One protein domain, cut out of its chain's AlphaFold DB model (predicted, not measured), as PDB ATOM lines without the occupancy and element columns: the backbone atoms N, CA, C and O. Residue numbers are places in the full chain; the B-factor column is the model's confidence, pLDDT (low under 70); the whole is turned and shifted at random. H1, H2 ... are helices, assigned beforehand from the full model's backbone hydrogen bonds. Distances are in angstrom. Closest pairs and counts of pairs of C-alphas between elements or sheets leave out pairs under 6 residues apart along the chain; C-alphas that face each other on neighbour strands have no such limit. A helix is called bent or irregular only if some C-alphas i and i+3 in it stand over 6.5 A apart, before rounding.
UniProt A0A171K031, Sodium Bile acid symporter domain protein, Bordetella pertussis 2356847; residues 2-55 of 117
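What this domain is: This is residues 2 to 55 of the 117 residues of the protein "Sodium Bile acid symporter domain protein" of Bordetella pertussis 2356847 (UniProt A0A171K031). The printed part is an open, U-shaped frame of helices: H1 and H2 follow each other end to end along one side with a corner between them, the tight link at Ser 29 turns the path, and the long, kinked H3 makes the closed end of the U with its first residues and the other side with the rest. The middle between the two sides is empty, and H2 and H3 come near each other only at the closed end, while H1 and the end of H3 stand free at the open end. The printed part has 54 residues with three named helices, in the order H1, H2, H3, and no named strand; its class is all helix. It is loose, with a radius of gyration of the C-alphas of 14.2 A, and its C-alphas span 36 by 24 by 16 A, an outline only just elongated.

How they stand to each other: H1, residues 2 to 13, comes first, and a tight link of one residue, Thr 14, leads from it to H2, residues 15 to 28. H1 and H2 meet only through their link. A second tight link of one residue, Ser 29, leads from H2 to H3, residues 30 to 53. H2 and H3 are close but not clearly touching, with 2 pairs of C-alphas within 8 A. Their closest C-alphas are those of Ala 26 and Phe 33, 6.3 A apart. The lines of H2 and H3 stand at a shallow tilt of 24 degrees, and the two helices run opposite ways. Their centres are 15.9 A apart. H3 has a kink of 58 degrees near residue 39. H3 is irregular, but only just: C-alphas 32 and 35 are 6.9 A apart, where about 5 A is found in a regular helix, and its line is a rough one. H1 and H3 are apart, with no C-alpha of the one within 8 A of the other. In H1 and H2 each pair of O i and N i+4 is within hydrogen-bond range; in H3 this holds for 13 of 20 pairs.

Where its parts are: H1 runs from Gln 2 to Asn 13, and its first and last C-alphas are 16.4 A apart. It begins at C-alpha 2, at (204.257, 226.750, 223.621). H2 runs from Phe 15 to Tyr 28 and measures 20.3 A from first to last C-alpha. Its last C-alpha, that of Tyr 28, is at (197.585, 223.505, 187.909). H3 runs from Pro 30 to Leu 53, is the longest helix with 24 residues, and measures 33.8 A from first to last C-alpha. It ends at C-alpha 53, at (205.606, 204.346, 217.979), and Thr 54 and Leu 55 follow it.

The domain as a whole: The two C-alphas farthest apart are those of Tyr 28 and Leu 55, at 39.0 A. The first and last printed C-alphas, those of Gln 2 and Leu 55, are 25.1 A apart. Three stretches stand free, with no C-alpha 8 or more residues away along the chain within 10 A: residues 2 to 21, of which 2 to 13 belong to H1 and 15 to 21 to H2; residues 27 to 32, of which 30 to 32 belong to H3; and residues 35 to 55, of which 35 to 53 belong to H3. The printed part has no cut, and neither of its two links is long. The mean pLDDT of the printed part is 85.9, and one printed residue, Gln 2, is under 70. By element the model's mean pLDDT is 78 in H1, 90 in H2 and 88 in H3.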
ATOM      1  N   GLN A   2     205.704 226.587 223.895       68.25
ATOM      2  CA  GLN A   2     204.257 226.750 223.621       68.25
ATOM      3  C   GLN A   2     203.910 227.146 222.169       68.25
ATOM      4  O   GLN A   2     202.894 226.694 221.646       68.25
ATOM      5  N   ALA A   3     204.749 227.947 221.501       75.50
ATOM      6  CA  ALA A   3     204.512 228.377 220.117       75.50
ATOM      7  C   ALA A   3     204.521 227.202 219.117       75.50
ATOM      8  O   ALA A   3     203.634 227.102 218.275       75.50
ATOM      9  N   ILE A   4     205.459 226.261 219.274       77.50
ATOM     10  CA  ILE A   4     205.577 225.062 218.426       77.50
ATOM     11  C   ILE A   4     204.379 224.126 218.643       77.50
ATOM     12  O   ILE A   4     203.805 223.620 217.683       77.50
ATOM     13  N   ALA A   5     203.938 223.954 219.893       76.19
ATOM     14  CA  ALA A   5     202.761 223.147 220.207       76.19
ATOM     15  C   ALA A   5     201.457 223.757 219.656       76.19
ATOM     16  O   ALA A   5     200.584 223.021 219.199       76.19
ATOM     17  N   ARG A   6     201.314 225.092 219.669       73.94
ATOM     18  CA  ARG A   6     200.173 225.778 219.035       73.94
ATOM     19  C   ARG A   6     200.205 225.640 217.517       73.94
ATOM     20  O   ARG A   6     199.165 225.371 216.929       73.94
ATOM     21  N   LEU A   7     201.382 225.765 216.906       78.69
ATOM     22  CA  LEU A   7     201.551 225.590 215.465       78.69
ATOM     23  C   LEU A   7     201.221 224.157 215.031       78.69
ATOM     24  O   LEU A   7     200.455 223.969 214.097       78.69
ATOM     25  N   SER A   8     201.719 223.149 215.753       78.75
ATOM     26  CA  SER A   8     201.406 221.740 215.486       78.75
ATOM     27  C   SER A   8     199.899 221.459 215.571       78.75
ATOM     28  O   SER A   8     199.344 220.829 214.673       78.75
ATOM     29  N   ARG A   9     199.203 221.997 216.585       74.56
ATOM     30  CA  ARG A   9     197.736 221.880 216.686       74.56
ATOM     31  C   ARG A   9     197.007 222.635 215.580       74.56
ATOM     32  O   ARG A   9     196.021 222.126 215.065       74.56
ATOM     33  N   PHE A  10     197.480 223.822 215.209       81.56
ATOM     34  CA  PHE A  10     196.892 224.611 214.129       81.56
ATOM     35  C   PHE A  10     196.988 223.877 212.792       81.56
ATOM     36  O   PHE A  10     195.975 223.709 212.115       81.56
ATOM     37  N   VAL A  11     198.176 223.368 212.456       82.12
ATOM     38  CA  VAL A  11     198.412 222.556 211.253       82.12
ATOM     39  C   VAL A  11     197.580 221.276 211.300       82.12
ATOM     40  O   VAL A  11     196.948 220.929 210.309       82.12
ATOM     41  N   GLY A  12     197.497 220.612 212.458       80.50
ATOM     42  CA  GLY A  12     196.649 219.433 212.635       80.50
ATOM     43  C   GLY A  12     195.158 219.717 212.419       80.50
ATOM     44  O   GLY A  12     194.477 218.924 211.776       80.50
ATOM     45  N   ASN A  13     194.651 220.855 212.900       84.00
ATOM     46  CA  ASN A  13     193.236 221.219 212.779       84.00
ATOM     47  C   ASN A  13     192.870 221.747 211.379       84.00
ATOM     48  O   ASN A  13     191.743 221.589 210.926       84.00
ATOM     49  N   THR A  14     193.833 222.346 210.673       89.06
ATOM     50  CA  THR A  14     193.671 222.841 209.291       89.06
ATOM     51  C   THR A  14     194.198 221.869 208.236       89.06
ATOM     52  O   THR A  14     194.269 222.220 207.060       89.06
ATOM     53  N   PHE A  15     194.531 220.631 208.619       86.81
ATOM     54  CA  PHE A  15     195.140 219.630 207.736       86.81
ATOM     55  C   PHE A  15     194.368 219.435 206.425       86.81
ATOM     56  O   PHE A  15     194.966 219.473 205.353       86.81
ATOM     57  N   ALA A  16     193.038 219.306 206.489       87.88
ATOM     58  CA  ALA A  16     192.206 219.130 205.297       87.88
ATOM     59  C   ALA A  16     192.302 220.321 204.325       87.88
ATOM     60  O   ALA A  16     192.344 220.122 203.114       87.88
ATOM     61  N   ILE A  17     192.405 221.550 204.846       90.69
ATOM     62  CA  ILE A  17     192.560 222.766 204.035       90.69
ATOM     63  C   ILE A  17     193.899 222.728 203.295       90.69
ATOM     64  O   ILE A  17     193.945 222.992 202.096       90.69
ATOM     65  N   TRP A  18     194.977 222.341 203.984       89.31
ATOM     66  CA  TRP A  18     196.289 222.180 203.357       89.31
ATOM     67  C   TRP A  18     196.269 221.111 202.264       89.31
ATOM     68  O   TRP A  18     196.769 221.364 201.172       89.31
ATOM     69  N   VAL A  19     195.650 219.953 202.514       89.88
ATOM     70  CA  VAL A  19     195.527 218.875 201.518       89.88
ATOM     71  C   VAL A  19     194.791 219.353 200.266       89.88
ATOM     72  O   VAL A  19     195.285 219.142 199.160       89.88
ATOM     73  N   LEU A  20     193.655 220.037 200.423       92.06
ATOM     74  CA  LEU A  20     192.890 220.578 199.294       92.06
ATOM     75  C   LEU A  20     193.677 221.638 198.515       92.06
ATOM     76  O   LEU A  20     193.662 221.637 197.285       92.06
ATOM     77  N   LEU A  21     194.405 222.512 199.215       92.06
ATOM     78  CA  LEU A  21     195.243 223.538 198.596       92.06
ATOM     79  C   LEU A  21     196.380 222.910 197.778       92.06
ATOM     80  O   LEU A  21     196.569 223.275 196.617       92.06
ATOM     81  N   PHE A  22     197.107 221.939 198.338       90.00
ATOM     82  CA  PHE A  22     198.162 221.227 197.610       90.00
ATOM     83  C   PHE A  22     197.611 220.413 196.437       90.00
ATOM     84  O   PHE A  22     198.241 220.393 195.383       90.00
ATOM     85  N   ALA A  23     196.435 219.796 196.577       89.94
ATOM     86  CA  ALA A  23     195.771 219.099 195.479       89.94
ATOM     87  C   ALA A  23     195.424 220.057 194.325       89.94
ATOM     88  O   ALA A  23     195.707 219.747 193.168       89.94
ATOM     89  N   ALA A  24     194.892 221.246 194.629       92.44
ATOM     90  CA  ALA A  24     194.613 222.268 193.624       92.44
ATOM     91  C   ALA A  24     195.898 222.766 192.939       92.44
ATOM     92  O   ALA A  24     195.959 222.836 191.716       92.44
ATOM     93  N   LEU A  25     196.958 223.052 193.703       89.62
ATOM     94  CA  LEU A  25     198.251 223.456 193.136       89.62
ATOM     95  C   LEU A  25     198.875 222.365 192.256       89.62
ATOM     96  O   LEU A  25     199.424 222.673 191.197       89.62
ATOM     97  N   ALA A  26     198.773 221.098 192.665       88.75
ATOM     98  CA  ALA A  26     199.261 219.962 191.890       88.75
ATOM     99  C   ALA A  26     198.489 219.780 190.575       88.75
ATOM    100  O   ALA A  26     199.086 219.380 189.577       88.75
ATOM    101  N   TYR A  27     197.195 220.118 190.559       89.38
ATOM    102  CA  TYR A  27     196.381 220.121 189.347       89.38
ATOM    103  C   TYR A  27     196.835 221.193 188.341       89.38
ATOM    104  O   TYR A  27     196.958 220.897 187.155       89.38
ATOM    105  N   TYR A  28     197.144 222.416 188.797       90.69
ATOM    106  CA  TYR A  28     197.585 223.505 187.909       90.69
ATOM    107  C   TYR A  28     199.046 223.382 187.444       90.69
ATOM    108  O   TYR A  28     199.360 223.775 186.323       90.69
ATOM    109  N   SER A  29     199.940 222.836 188.277       87.00
ATOM    110  CA  SER A  29     201.388 222.784 188.009       87.00
ATOM    111  C   SER A  29     201.981 221.386 188.251       87.00
ATOM    112  O   SER A  29     202.798 221.213 189.162       87.00
ATOM    113  N   PRO A  30     201.638 220.372 187.432       80.69
ATOM    114  CA  PRO A  30     201.989 218.978 187.705       80.69
ATOM    115  C   PRO A  30     203.495 218.683 187.633       80.69
ATOM    116  O   PRO A  30     203.964 217.808 188.362       80.69
ATOM    117  N   GLU A  31     204.272 219.398 186.807       81.06
ATOM    118  CA  GLU A  31     205.723 219.164 186.638       81.06
ATOM    119  C   GLU A  31     206.502 219.268 187.959       81.06
ATOM    120  O   GLU A  31     207.366 218.437 188.239       81.06
ATOM    121  N   HIS A  32     206.128 220.212 188.828       81.81
ATOM    122  CA  HIS A  32     206.796 220.438 190.113       81.81
ATOM    123  C   HIS A  32     206.485 219.372 191.170       81.81
ATOM    124  O   HIS A  32     207.197 219.291 192.164       81.81
ATOM    125  N   PHE A  33     205.454 218.544 190.982       80.56
ATOM    126  CA  PHE A  33     205.069 217.505 191.945       80.56
ATOM    127  C   PHE A  33     205.479 216.097 191.501       80.56
ATOM    128  O   PHE A  33     205.423 215.159 192.296       80.56
ATOM    129  N   LYS A  34     205.952 215.913 190.258       83.69
ATOM    130  CA  LYS A  34     206.332 214.577 189.763       83.69
ATOM    131  C   LYS A  34     207.497 213.971 190.544       83.69
ATOM    132  O   LYS A  34     207.456 212.775 190.815       83.69
ATOM    133  N   TRP A  35     208.488 214.779 190.933       87.44
ATOM    134  CA  TRP A  35     209.647 214.318 191.712       87.44
ATOM    135  C   TRP A  35     209.259 213.799 193.102       87.44
ATOM    136  O   TRP A  35     209.957 212.943 193.638       87.44
ATOM    137  N   LEU A  36     208.124 214.251 193.652       85.56
ATOM    138  CA  LEU A  36     207.600 213.797 194.940       85.56
ATOM    139  C   LEU A  36     207.112 212.344 194.901       85.56
ATOM    140  O   LEU A  36     207.073 211.693 195.943       85.56
ATOM    141  N   ARG A  37     206.781 211.806 193.717       84.56
ATOM    142  CA  ARG A  37     206.245 210.441 193.580       84.56
ATOM    143  C   ARG A  37     207.174 209.373 194.149       84.56
ATOM    144  O   ARG A  37     206.696 208.455 194.806       84.56
ATOM    145  N   GLN A  38     208.487 209.526 193.972       89.31
ATOM    146  CA  GLN A  38     209.470 208.585 194.523       89.31
ATOM    147  C   GLN A  38     209.522 208.607 196.062       89.31
ATOM    148  O   GLN A  38     209.924 207.628 196.682       89.31
ATOM    149  N   TYR A  39     209.076 209.703 196.685       91.19
ATOM    150  CA  TYR A  39     209.061 209.871 198.136       91.19
ATOM    151  C   TYR A  39     207.738 209.447 198.788       91.19
ATOM    152  O   TYR A  39     207.667 209.408 200.013       91.19
ATOM    153  N   ILE A  40     206.705 209.082 198.014       90.75
ATOM    154  CA  ILE A  40     205.402 208.666 198.566       90.75
ATOM    155  C   ILE A  40     205.562 207.446 199.475       90.75
ATOM    156  O   ILE A  40     205.101 207.462 200.613       90.75
ATOM    157  N   VAL A  41     206.246 206.405 198.995       92.75
ATOM    158  CA  VAL A  41     206.448 205.156 199.743       92.75
ATOM    159  C   VAL A  41     207.247 205.372 201.038       92.75
ATOM    160  O   VAL A  41     206.752 204.970 202.092       92.75
ATOM    161  N   PRO A  42     208.432 206.019 201.037       94.00
ATOM    162  CA  PRO A  42     209.166 206.250 202.281       94.00
ATOM    163  C   PRO A  42     208.433 207.200 203.236       94.00
ATOM    164  O   PRO A  42     208.495 206.996 204.447       94.00
ATOM    165  N   LEU A  43     207.698 208.198 202.730       92.06
ATOM    166  CA  LEU A  43     206.902 209.087 203.577       92.06
ATOM    167  C   LEU A  43     205.725 208.345 204.226       92.06
ATOM    168  O   LEU A  43     205.477 208.518 205.417       92.06
ATOM    169  N   LEU A  44     205.039 207.477 203.477       90.25
ATOM    170  CA  LEU A  44     204.006 206.600 204.027       90.25
ATOM    171  C   LEU A  44     204.596 205.659 205.082       90.25
ATOM    172  O   LEU A  44     204.017 205.513 206.156       90.25
ATOM    173  N   GLY A  45     205.777 205.092 204.821       92.25
ATOM    174  CA  GLY A  45     206.516 204.282 205.789       92.25
ATOM    175  C   GLY A  45     206.827 205.046 207.078       92.25
ATOM    176  O   GLY A  45     206.618 204.517 208.166       92.25
ATOM    177  N   LEU A  46     207.238 206.313 206.977       93.31
ATOM    178  CA  LEU A  46     207.465 207.178 208.136       93.31
ATOM    179  C   LEU A  46     206.177 207.423 208.936       93.31
ATOM    180  O   LEU A  46     206.204 207.383 210.165       93.31
ATOM    181  N   ILE A  47     205.046 207.642 208.259       89.69
ATOM    182  CA  ILE A  47     203.739 207.823 208.911       89.69
ATOM    183  C   ILE A  47     203.306 206.529 209.615       89.69
ATOM    184  O   ILE A  47     202.892 206.572 210.773       89.69
ATOM    185  N   MET A  48     203.443 205.376 208.955       89.38
ATOM    186  CA  MET A  48     203.124 204.068 209.541       89.38
ATOM    187  C   MET A  48     204.031 203.732 210.725       89.38
ATOM    188  O   MET A  48     203.555 203.225 211.738       89.38
ATOM    189  N   PHE A  49     205.314 204.080 210.643       90.94
ATOM    190  CA  PHE A  49     206.245 203.966 211.759       90.94
ATOM    191  C   PHE A  49     205.841 204.872 212.927       90.94
ATOM    192  O   PHE A  49     205.818 204.422 214.068       90.94
ATOM    193  N   GLY A  50     205.442 206.117 212.646       87.88
ATOM    194  CA  GLY A  50     204.910 207.039 213.650       87.88
ATOM    195  C   GLY A  50     203.685 206.479 214.376       87.88
ATOM    196  O   GLY A  50     203.638 206.530 215.603       87.88
ATOM    197  N   MET A  51     202.744 205.873 213.643       85.00
ATOM    198  CA  MET A  51     201.601 205.168 214.243       85.00
ATOM    199  C   MET A  51     202.051 203.988 215.123       85.00
ATOM    200  O   MET A  51     201.510 203.788 216.208       85.00
ATOM    201  N   GLY A  52     203.074 203.240 214.697       85.69
ATOM    202  CA  GLY A  52     203.663 202.152 215.480       85.69
ATOM    203  C   GLY A  52     204.305 202.615 216.791       85.69
ATOM    204  O   GLY A  52     204.139 201.966 217.818       85.69
ATOM    205  N   LEU A  53     204.991 203.762 216.781       87.19
ATOM    206  CA  LEU A  53     205.606 204.346 217.979       87.19
ATOM    207  C   LEU A  53     204.582 204.849 219.004       87.19
ATOM    208  O   LEU A  53     204.912 204.957 220.183       87.19
ATOM    209  N   THR A  54     203.362 205.177 218.569       83.75
ATOM    210  CA  THR A  54     202.278 205.611 219.462       83.75
ATOM    211  C   THR A  54     201.500 204.460 220.103       83.75
ATOM    212  O   THR A  54     200.721 204.724 221.013       83.75
ATOM    213  N   LEU A  55     201.705 203.211 219.667       82.06
ATOM    214  CA  LEU A  55     201.049 202.043 220.262       82.06
ATOM    215  C   LEU A  55     201.654 201.713 221.632       82.06
ATOM    216  O   LEU A  55     202.859 201.479 221.758       82.06
TER     217      LEU A  55